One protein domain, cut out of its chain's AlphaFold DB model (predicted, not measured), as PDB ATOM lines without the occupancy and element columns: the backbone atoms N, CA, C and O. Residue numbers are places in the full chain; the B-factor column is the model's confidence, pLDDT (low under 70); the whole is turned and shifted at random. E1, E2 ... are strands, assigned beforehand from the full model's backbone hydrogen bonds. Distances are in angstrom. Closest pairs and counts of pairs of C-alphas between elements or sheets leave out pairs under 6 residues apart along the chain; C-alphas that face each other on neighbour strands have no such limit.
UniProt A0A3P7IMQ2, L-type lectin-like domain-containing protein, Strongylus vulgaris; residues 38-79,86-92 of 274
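Overview. This is residues 38 to 79 and 86 to 92 of the 274 residues of the protein "L-type lectin-like domain-containing protein" of Strongylus vulgaris (UniProt A0A3P7IMQ2). There is little regular structure here: a two-stranded antiparallel ribbon, E1 and E2, with unnamed loops over one face, and residues 38 to 43 sticking out as a free tail. Within the loops, residues 69 to 70 pair briefly with residues 75 to 76, antiparallel. The printed part has 49 residues, no named helix and two strands, E1 then E2, holding only 10 residues; the class is all strand. It is only just compact, close to loose, with a radius of gyration of the C-alphas of 11.3 A, and elongated, spanning 34 by 19 by 17 A.

Arrangement. Past residues 38 to 61, look at E1, residues 62 to 66, and its antiparallel neighbour E2, residues 86 to 90, at 164 degrees between directions. C-alphas 66 and 86 face each other at 4.3 A. N 63 and O 89, 2.9 A apart, are within hydrogen-bond range.

Along the chain. Find C-alpha 62 at (117.441, 165.092, 166.745); E1 runs 13.6 A to C-alpha 66. E2 runs 14.0 A from C-alpha 86 to C-alpha 90 at (120.466, 167.143, 169.493).

Size, cuts and confidence. The farthest C-alphas, Gly 40 and Ala 79, are 34.3 A apart. Residues 80 to 85 are not printed; C-alphas 79 and 86 stand 9.3 A apart across this cut, which the E1 to E2 link spans. Look for pLDDT under 70 at residues 53 to 58 and 92.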
ATOM      1  N   PHE A  38     108.810 178.318 182.894       83.00
ATOM      2  CA  PHE A  38     110.026 178.368 182.095       83.00
ATOM      3  C   PHE A  38     110.752 179.687 182.324       83.00
ATOM      4  O   PHE A  38     110.156 180.764 182.297       83.00
ATOM      5  N   ARG A  39     112.067 179.593 182.506       84.31
ATOM      6  CA  ARG A  39     112.953 180.736 182.695       84.31
ATOM      7  C   ARG A  39     113.821 180.924 181.456       84.31
ATOM      8  O   ARG A  39     114.473 179.986 181.008       84.31
ATOM      9  N   GLY A  40     113.829 182.139 180.909       83.06
ATOM     10  CA  GLY A  40     114.571 182.476 179.691       83.06
ATOM     11  C   GLY A  40     113.779 182.256 178.397       83.06
ATOM     12  O   GLY A  40     112.550 182.214 178.396       83.06
ATOM     13  N   TYR A  41     114.499 182.165 177.277       81.50
ATOM     14  CA  TYR A  41     113.911 182.039 175.943       81.50
ATOM     15  C   TYR A  41     113.840 180.579 175.499       81.50
ATOM     16  O   TYR A  41     114.830 179.851 175.556       81.50
ATOM     17  N   TYR A  42     112.678 180.168 174.998       82.75
ATOM     18  CA  TYR A  42     112.483 178.834 174.439       82.75
ATOM     19  C   TYR A  42     113.255 178.664 173.121       82.75
ATOM     20  O   TYR A  42     113.116 179.476 172.204       82.75
ATOM     21  N   LYS A  43     114.042 177.589 173.016       81.62
ATOM     22  CA  LYS A  43     114.841 177.237 171.832       81.62
ATOM     23  C   LYS A  43     114.281 175.984 171.180       81.62
ATOM     24  O   LYS A  43     114.495 174.882 171.679       81.62
ATOM     25  N   ARG A  44     113.537 176.148 170.084       80.31
ATOM     26  CA  ARG A  44     112.793 175.055 169.437       80.31
ATOM     27  C   ARG A  44     113.731 173.982 168.883       80.31
ATOM     28  O   ARG A  44     113.458 172.803 169.048       80.31
ATOM     29  N   GLU A  45     114.824 174.402 168.268       76.44
ATOM     30  CA  GLU A  45     115.880 173.587 167.674       76.44
ATOM     31  C   GLU A  45     116.632 172.722 168.696       76.44
ATOM     32  O   GLU A  45     117.133 171.666 168.335       76.44
ATOM     33  N   HIS A  46     116.635 173.115 169.973       82.69
ATOM     34  CA  HIS A  46     117.245 172.375 171.087       82.69
ATOM     35  C   HIS A  46     116.207 171.754 172.031       82.69
ATOM     36  O   HIS A  46     116.546 171.279 173.114       82.69
ATOM     37  N   SER A  47     114.930 171.762 171.644       86.44
ATOM     38  CA  SER A  47     113.831 171.243 172.455       86.44
ATOM     39  C   SER A  47     113.164 170.057 171.769       86.44
ATOM     40  O   SER A  47     112.932 170.060 170.561       86.44
ATOM     41  N   LEU A  48     112.812 169.041 172.554       87.12
ATOM     42  CA  LEU A  48     112.126 167.840 172.086       87.12
ATOM     43  C   LEU A  48     110.724 167.793 172.697       87.12
ATOM     44  O   LEU A  48     110.562 167.470 173.873       87.12
ATOM     45  N   THR A  49     109.697 168.132 171.915       87.62
ATOM     46  CA  THR A  49     108.313 168.241 172.409       87.62
ATOM     47  C   THR A  49     107.320 167.513 171.504       87.62
ATOM     48  O   THR A  49     107.497 167.430 170.290       87.62
ATOM     49  N   ARG A  50     106.266 166.954 172.115       86.12
ATOM     50  CA  ARG A  50     105.142 166.323 171.404       86.12
ATOM     51  C   ARG A  50     104.310 167.374 170.635       86.12
ATOM     52  O   ARG A  50     104.222 168.504 171.114       86.12
ATOM     53  N   PRO A  51     103.607 167.021 169.541       78.56
ATOM     54  CA  PRO A  51     103.604 165.728 168.861       78.56
ATOM     55  C   PRO A  51     104.836 165.644 167.960       78.56
ATOM     56  O   PRO A  51     104.973 166.456 167.050       78.56
ATOM     57  N   TYR A  52     105.735 164.696 168.230       80.75
ATOM     58  CA  TYR A  52     106.963 164.498 167.454       80.75
ATOM     59  C   TYR A  52     106.566 164.253 165.980       80.75
ATOM     60  O   TYR A  52     106.074 163.176 165.644       80.75
ATOM     61  N   GLN A  53     106.595 165.311 165.155       60.59
ATOM     62  CA  GLN A  53     105.885 165.383 163.867       60.59
ATOM     63  C   GLN A  53     106.389 164.314 162.884       60.59
ATOM     64  O   GLN A  53     107.591 164.163 162.730       60.59
ATOM     65  N   GLY A  54     105.465 163.636 162.181       57.09
ATOM     66  CA  GLY A  54     105.767 162.646 161.132       57.09
ATOM     67  C   GLY A  54     106.270 161.306 161.685       57.09
ATOM     68  O   GLY A  54     107.469 161.095 161.782       57.09
ATOM     69  N   ALA A  55     105.354 160.403 162.060       56.38
ATOM     70  CA  ALA A  55     105.653 159.135 162.739       56.38
ATOM     71  C   ALA A  55     106.757 158.313 162.029       56.38
ATOM     72  O   ALA A  55     106.516 157.687 160.998       56.38
ATOM     73  N   GLY A  56     107.957 158.327 162.612       60.66
ATOM     74  CA  GLY A  56     109.181 157.706 162.109       60.66
ATOM     75  C   GLY A  56     110.386 158.106 162.972       60.66
ATOM     76  O   GLY A  56     110.234 158.799 163.975       60.66
ATOM     77  N   MET A  57     111.592 157.678 162.592       66.75
ATOM     78  CA  MET A  57     112.846 158.006 163.302       66.75
ATOM     79  C   MET A  57     113.396 159.410 162.965       66.75
ATOM     80  O   MET A  57     114.495 159.755 163.386       66.75
ATOM     81  N   GLU A  58     112.654 160.224 162.209       69.38
ATOM     82  CA  GLU A  58     113.121 161.496 161.642       69.38
ATOM     83  C   GLU A  58     112.533 162.706 162.383       69.38
ATOM     84  O   GLU A  58     111.688 163.433 161.864       69.38
ATOM     85  N   ILE A  59     112.987 162.940 163.618       78.06
ATOM     86  CA  ILE A  59     112.667 164.177 164.342       78.06
ATOM     87  C   ILE A  59     113.665 165.272 163.911       78.06
ATOM     88  O   ILE A  59     114.873 165.064 164.038       78.06
ATOM     89  N   PRO A  60     113.217 166.454 163.438       75.75
ATOM     90  CA  PRO A  60     114.123 167.541 163.058       75.75
ATOM     91  C   PRO A  60     115.079 167.914 164.196       75.75
ATOM     92  O   PRO A  60     114.636 168.035 165.334       75.75
ATOM     93  N   PHE A  61     116.362 168.128 163.888       76.25
ATOM     94  CA  PHE A  61     117.434 168.452 164.852       76.25
ATOM     95  C   PHE A  61     117.763 167.361 165.880       76.25
ATOM     96  O   PHE A  61     118.557 167.603 166.781       76.25
ATOM     97  N   TRP A  62     117.189 166.162 165.782       83.12
ATOM     98  CA  TRP A  62     117.441 165.092 166.745       83.12
ATOM     99  C   TRP A  62     117.845 163.807 166.030       83.12
ATOM    100  O   TRP A  62     117.151 163.323 165.141       83.12
ATOM    101  N   ASN A  63     118.987 163.246 166.419       82.50
ATOM    102  CA  ASN A  63     119.426 161.932 165.968       82.50
ATOM    103  C   ASN A  63     118.978 160.887 166.984       82.50
ATOM    104  O   ASN A  63     119.115 161.104 168.188       82.50
ATOM    105  N   ILE A  64     118.463 159.762 166.501       87.06
ATOM    106  CA  ILE A  64     117.907 158.700 167.332       87.06
ATOM    107  C   ILE A  64     118.616 157.405 166.964       87.06
ATOM    108  O   ILE A  64     118.603 157.001 165.803       87.06
ATOM    109  N   GLN A  65     119.230 156.752 167.949       86.69
ATOM    110  CA  GLN A  65     120.083 155.588 167.728       86.69
ATOM    111  C   GLN A  65     119.782 154.414 168.649       86.69
ATOM    112  O   GLN A  65     119.152 154.533 169.703       86.69
ATOM    113  N   GLY A  66     120.291 153.251 168.241       90.44
ATOM    114  CA  GLY A  66     120.146 151.997 168.960       90.44
ATOM    115  C   GLY A  66     118.713 151.477 168.911       90.44
ATOM    116  O   GLY A  66     118.062 151.480 167.874       90.44
ATOM    117  N   SER A  67     118.227 151.012 170.055       92.06
ATOM    118  CA  SER A  67     116.894 150.417 170.238       92.06
ATOM    119  C   SER A  67     115.771 151.433 170.477       92.06
ATOM    120  O   SER A  67     114.669 151.056 170.877       92.06
ATOM    121  N   SER A  68     116.044 152.719 170.253       92.00
ATOM    122  CA  SER A  68     115.077 153.788 170.479       92.00
ATOM    123  C   SER A  68     113.924 153.745 169.475       92.00
ATOM    124  O   SER A  68     114.124 153.487 168.293       92.00
ATOM    125  N   MET A  69     112.711 154.021 169.954       88.88
ATOM    126  CA  MET A  69     111.489 154.086 169.152       88.88
ATOM    127  C   MET A  69     110.768 155.417 169.366       88.88
ATOM    128  O   MET A  69     110.647 155.908 170.492       88.88
ATOM    129  N   VAL A  70     110.235 155.977 168.283       88.44
ATOM    130  CA  VAL A  70     109.454 157.218 168.301       88.44
ATOM    131  C   VAL A  70     107.994 156.910 168.026       88.44
ATOM    132  O   VAL A  70     107.649 156.172 167.108       88.44
ATOM    133  N   THR A  71     107.121 157.508 168.824       86.69
ATOM    134  CA  THR A  71     105.670 157.521 168.617       86.69
ATOM    135  C   THR A  71     105.189 158.966 168.664       86.69
ATOM    136  O   THR A  71     105.944 159.846 169.060       86.69
ATOM    137  N   SER A  72     103.923 159.241 168.343       85.38
ATOM    138  CA  SER A  72     103.364 160.597 168.490       85.38
ATOM    139  C   SER A  72     103.277 161.077 169.947       85.38
ATOM    140  O   SER A  72     103.168 162.279 170.188       85.38
ATOM    141  N   GLN A  73     103.327 160.151 170.911       88.19
ATOM    142  CA  GLN A  73     103.135 160.421 172.339       88.19
ATOM    143  C   GLN A  73     104.440 160.450 173.130       88.19
ATOM    144  O   GLN A  73     104.549 161.206 174.092       88.19
ATOM    145  N   GLN A  74     105.428 159.644 172.733       89.56
ATOM    146  CA  GLN A  74     106.708 159.530 173.430       89.56
ATOM    147  C   GLN A  74     107.847 159.082 172.510       89.56
ATOM    148  O   GLN A  74     107.628 158.356 171.534       89.56
ATOM    149  N   VAL A  75     109.068 159.421 172.918       90.69
ATOM    150  CA  VAL A  75     110.298 158.751 172.490       90.69
ATOM    151  C   VAL A  75     110.695 157.772 173.594       90.69
ATOM    152  O   VAL A  75     110.888 158.172 174.739       90.69
ATOM    153  N   ARG A  76     110.790 156.482 173.274       92.31
ATOM    154  CA  ARG A  76     111.255 155.445 174.203       92.31
ATOM    155  C   ARG A  76     112.668 155.045 173.812       92.31
ATOM    156  O   ARG A  76     112.866 154.580 172.698       92.31
ATOM    157  N   LEU A  77     113.625 155.192 174.727       93.44
ATOM    158  CA  LEU A  77     115.028 154.873 174.445       93.44
ATOM    159  C   LEU A  77     115.297 153.366 174.403       93.44
ATOM    160  O   LEU A  77     115.997 152.899 173.509       93.44
ATOM    161  N   THR A  78     114.715 152.613 175.338       95.88
ATOM    162  CA  THR A  78     114.822 151.154 175.429       95.88
ATOM    163  C   THR A  78     113.472 150.541 175.800       95.88
ATOM    164  O   THR A  78     112.669 151.144 176.517       95.88
ATOM    165  N   ALA A  79     113.201 149.341 175.289       92.00
ATOM    166  CA  ALA A  79     112.128 148.497 175.806       92.00
ATOM    167  C   ALA A  79     112.558 147.832 177.123       92.00
ATOM    168  O   ALA A  79     113.745 147.823 177.458       92.00
ATOM    169  N   GLY A  86     119.879 152.624 173.765       92.81
ATOM    170  CA  GLY A  86     119.279 153.625 172.897       92.81
ATOM    171  C   GLY A  86     119.691 155.010 173.347       92.81
ATOM    172  O   GLY A  86     119.929 155.234 174.534       92.81
ATOM    173  N   ALA A  87     119.821 155.913 172.390       91.25
ATOM    174  CA  ALA A  87     120.309 157.255 172.632       91.25
ATOM    175  C   ALA A  87     119.613 158.235 171.695       91.25
ATOM    176  O   ALA A  87     119.239 157.903 170.570       91.25
ATOM    177  N   ILE A  88     119.449 159.454 172.193       89.94
ATOM    178  CA  ILE A  88     118.950 160.584 171.430       89.94
ATOM    179  C   ILE A  88     119.854 161.773 171.709       89.94
ATOM    180  O   ILE A  88     120.206 162.030 172.862       89.94
ATOM    181  N   TRP A  89     120.248 162.484 170.665       85.06
ATOM    182  CA  TRP A  89     121.042 163.695 170.807       85.06
ATOM    183  C   TRP A  89     120.580 164.756 169.844       85.06
ATOM    184  O   TRP A  89     120.112 164.483 168.738       85.06
ATOM    185  N   ASN A  90     120.717 165.986 170.307       83.69
ATOM    186  CA  ASN A  90     120.466 167.143 169.493       83.69
ATOM    187  C   ASN A  90     121.622 167.329 168.502       83.69
ATOM    188  O   ASN A  90     122.790 167.199 168.865       83.69
ATOM    189  N   MET A  91     121.280 167.602 167.251       76.06
ATOM    190  CA  MET A  91     122.199 167.968 166.183       76.06
ATOM    191  C   MET A  91     122.013 169.449 165.876       76.06
ATOM    192  O   MET A  91     120.893 169.957 165.922       76.06
ATOM    193  N   GLN A  92     123.099 170.125 165.504       67.38
ATOM    194  CA  GLN A  92     123.061 171.536 165.101       67.38
ATOM    195  C   GLN A  92     122.175 171.751 163.869       67.38
ATOM    196  O   GLN A  92     121.444 172.736 163.777       67.38
TER     197      GLN A  92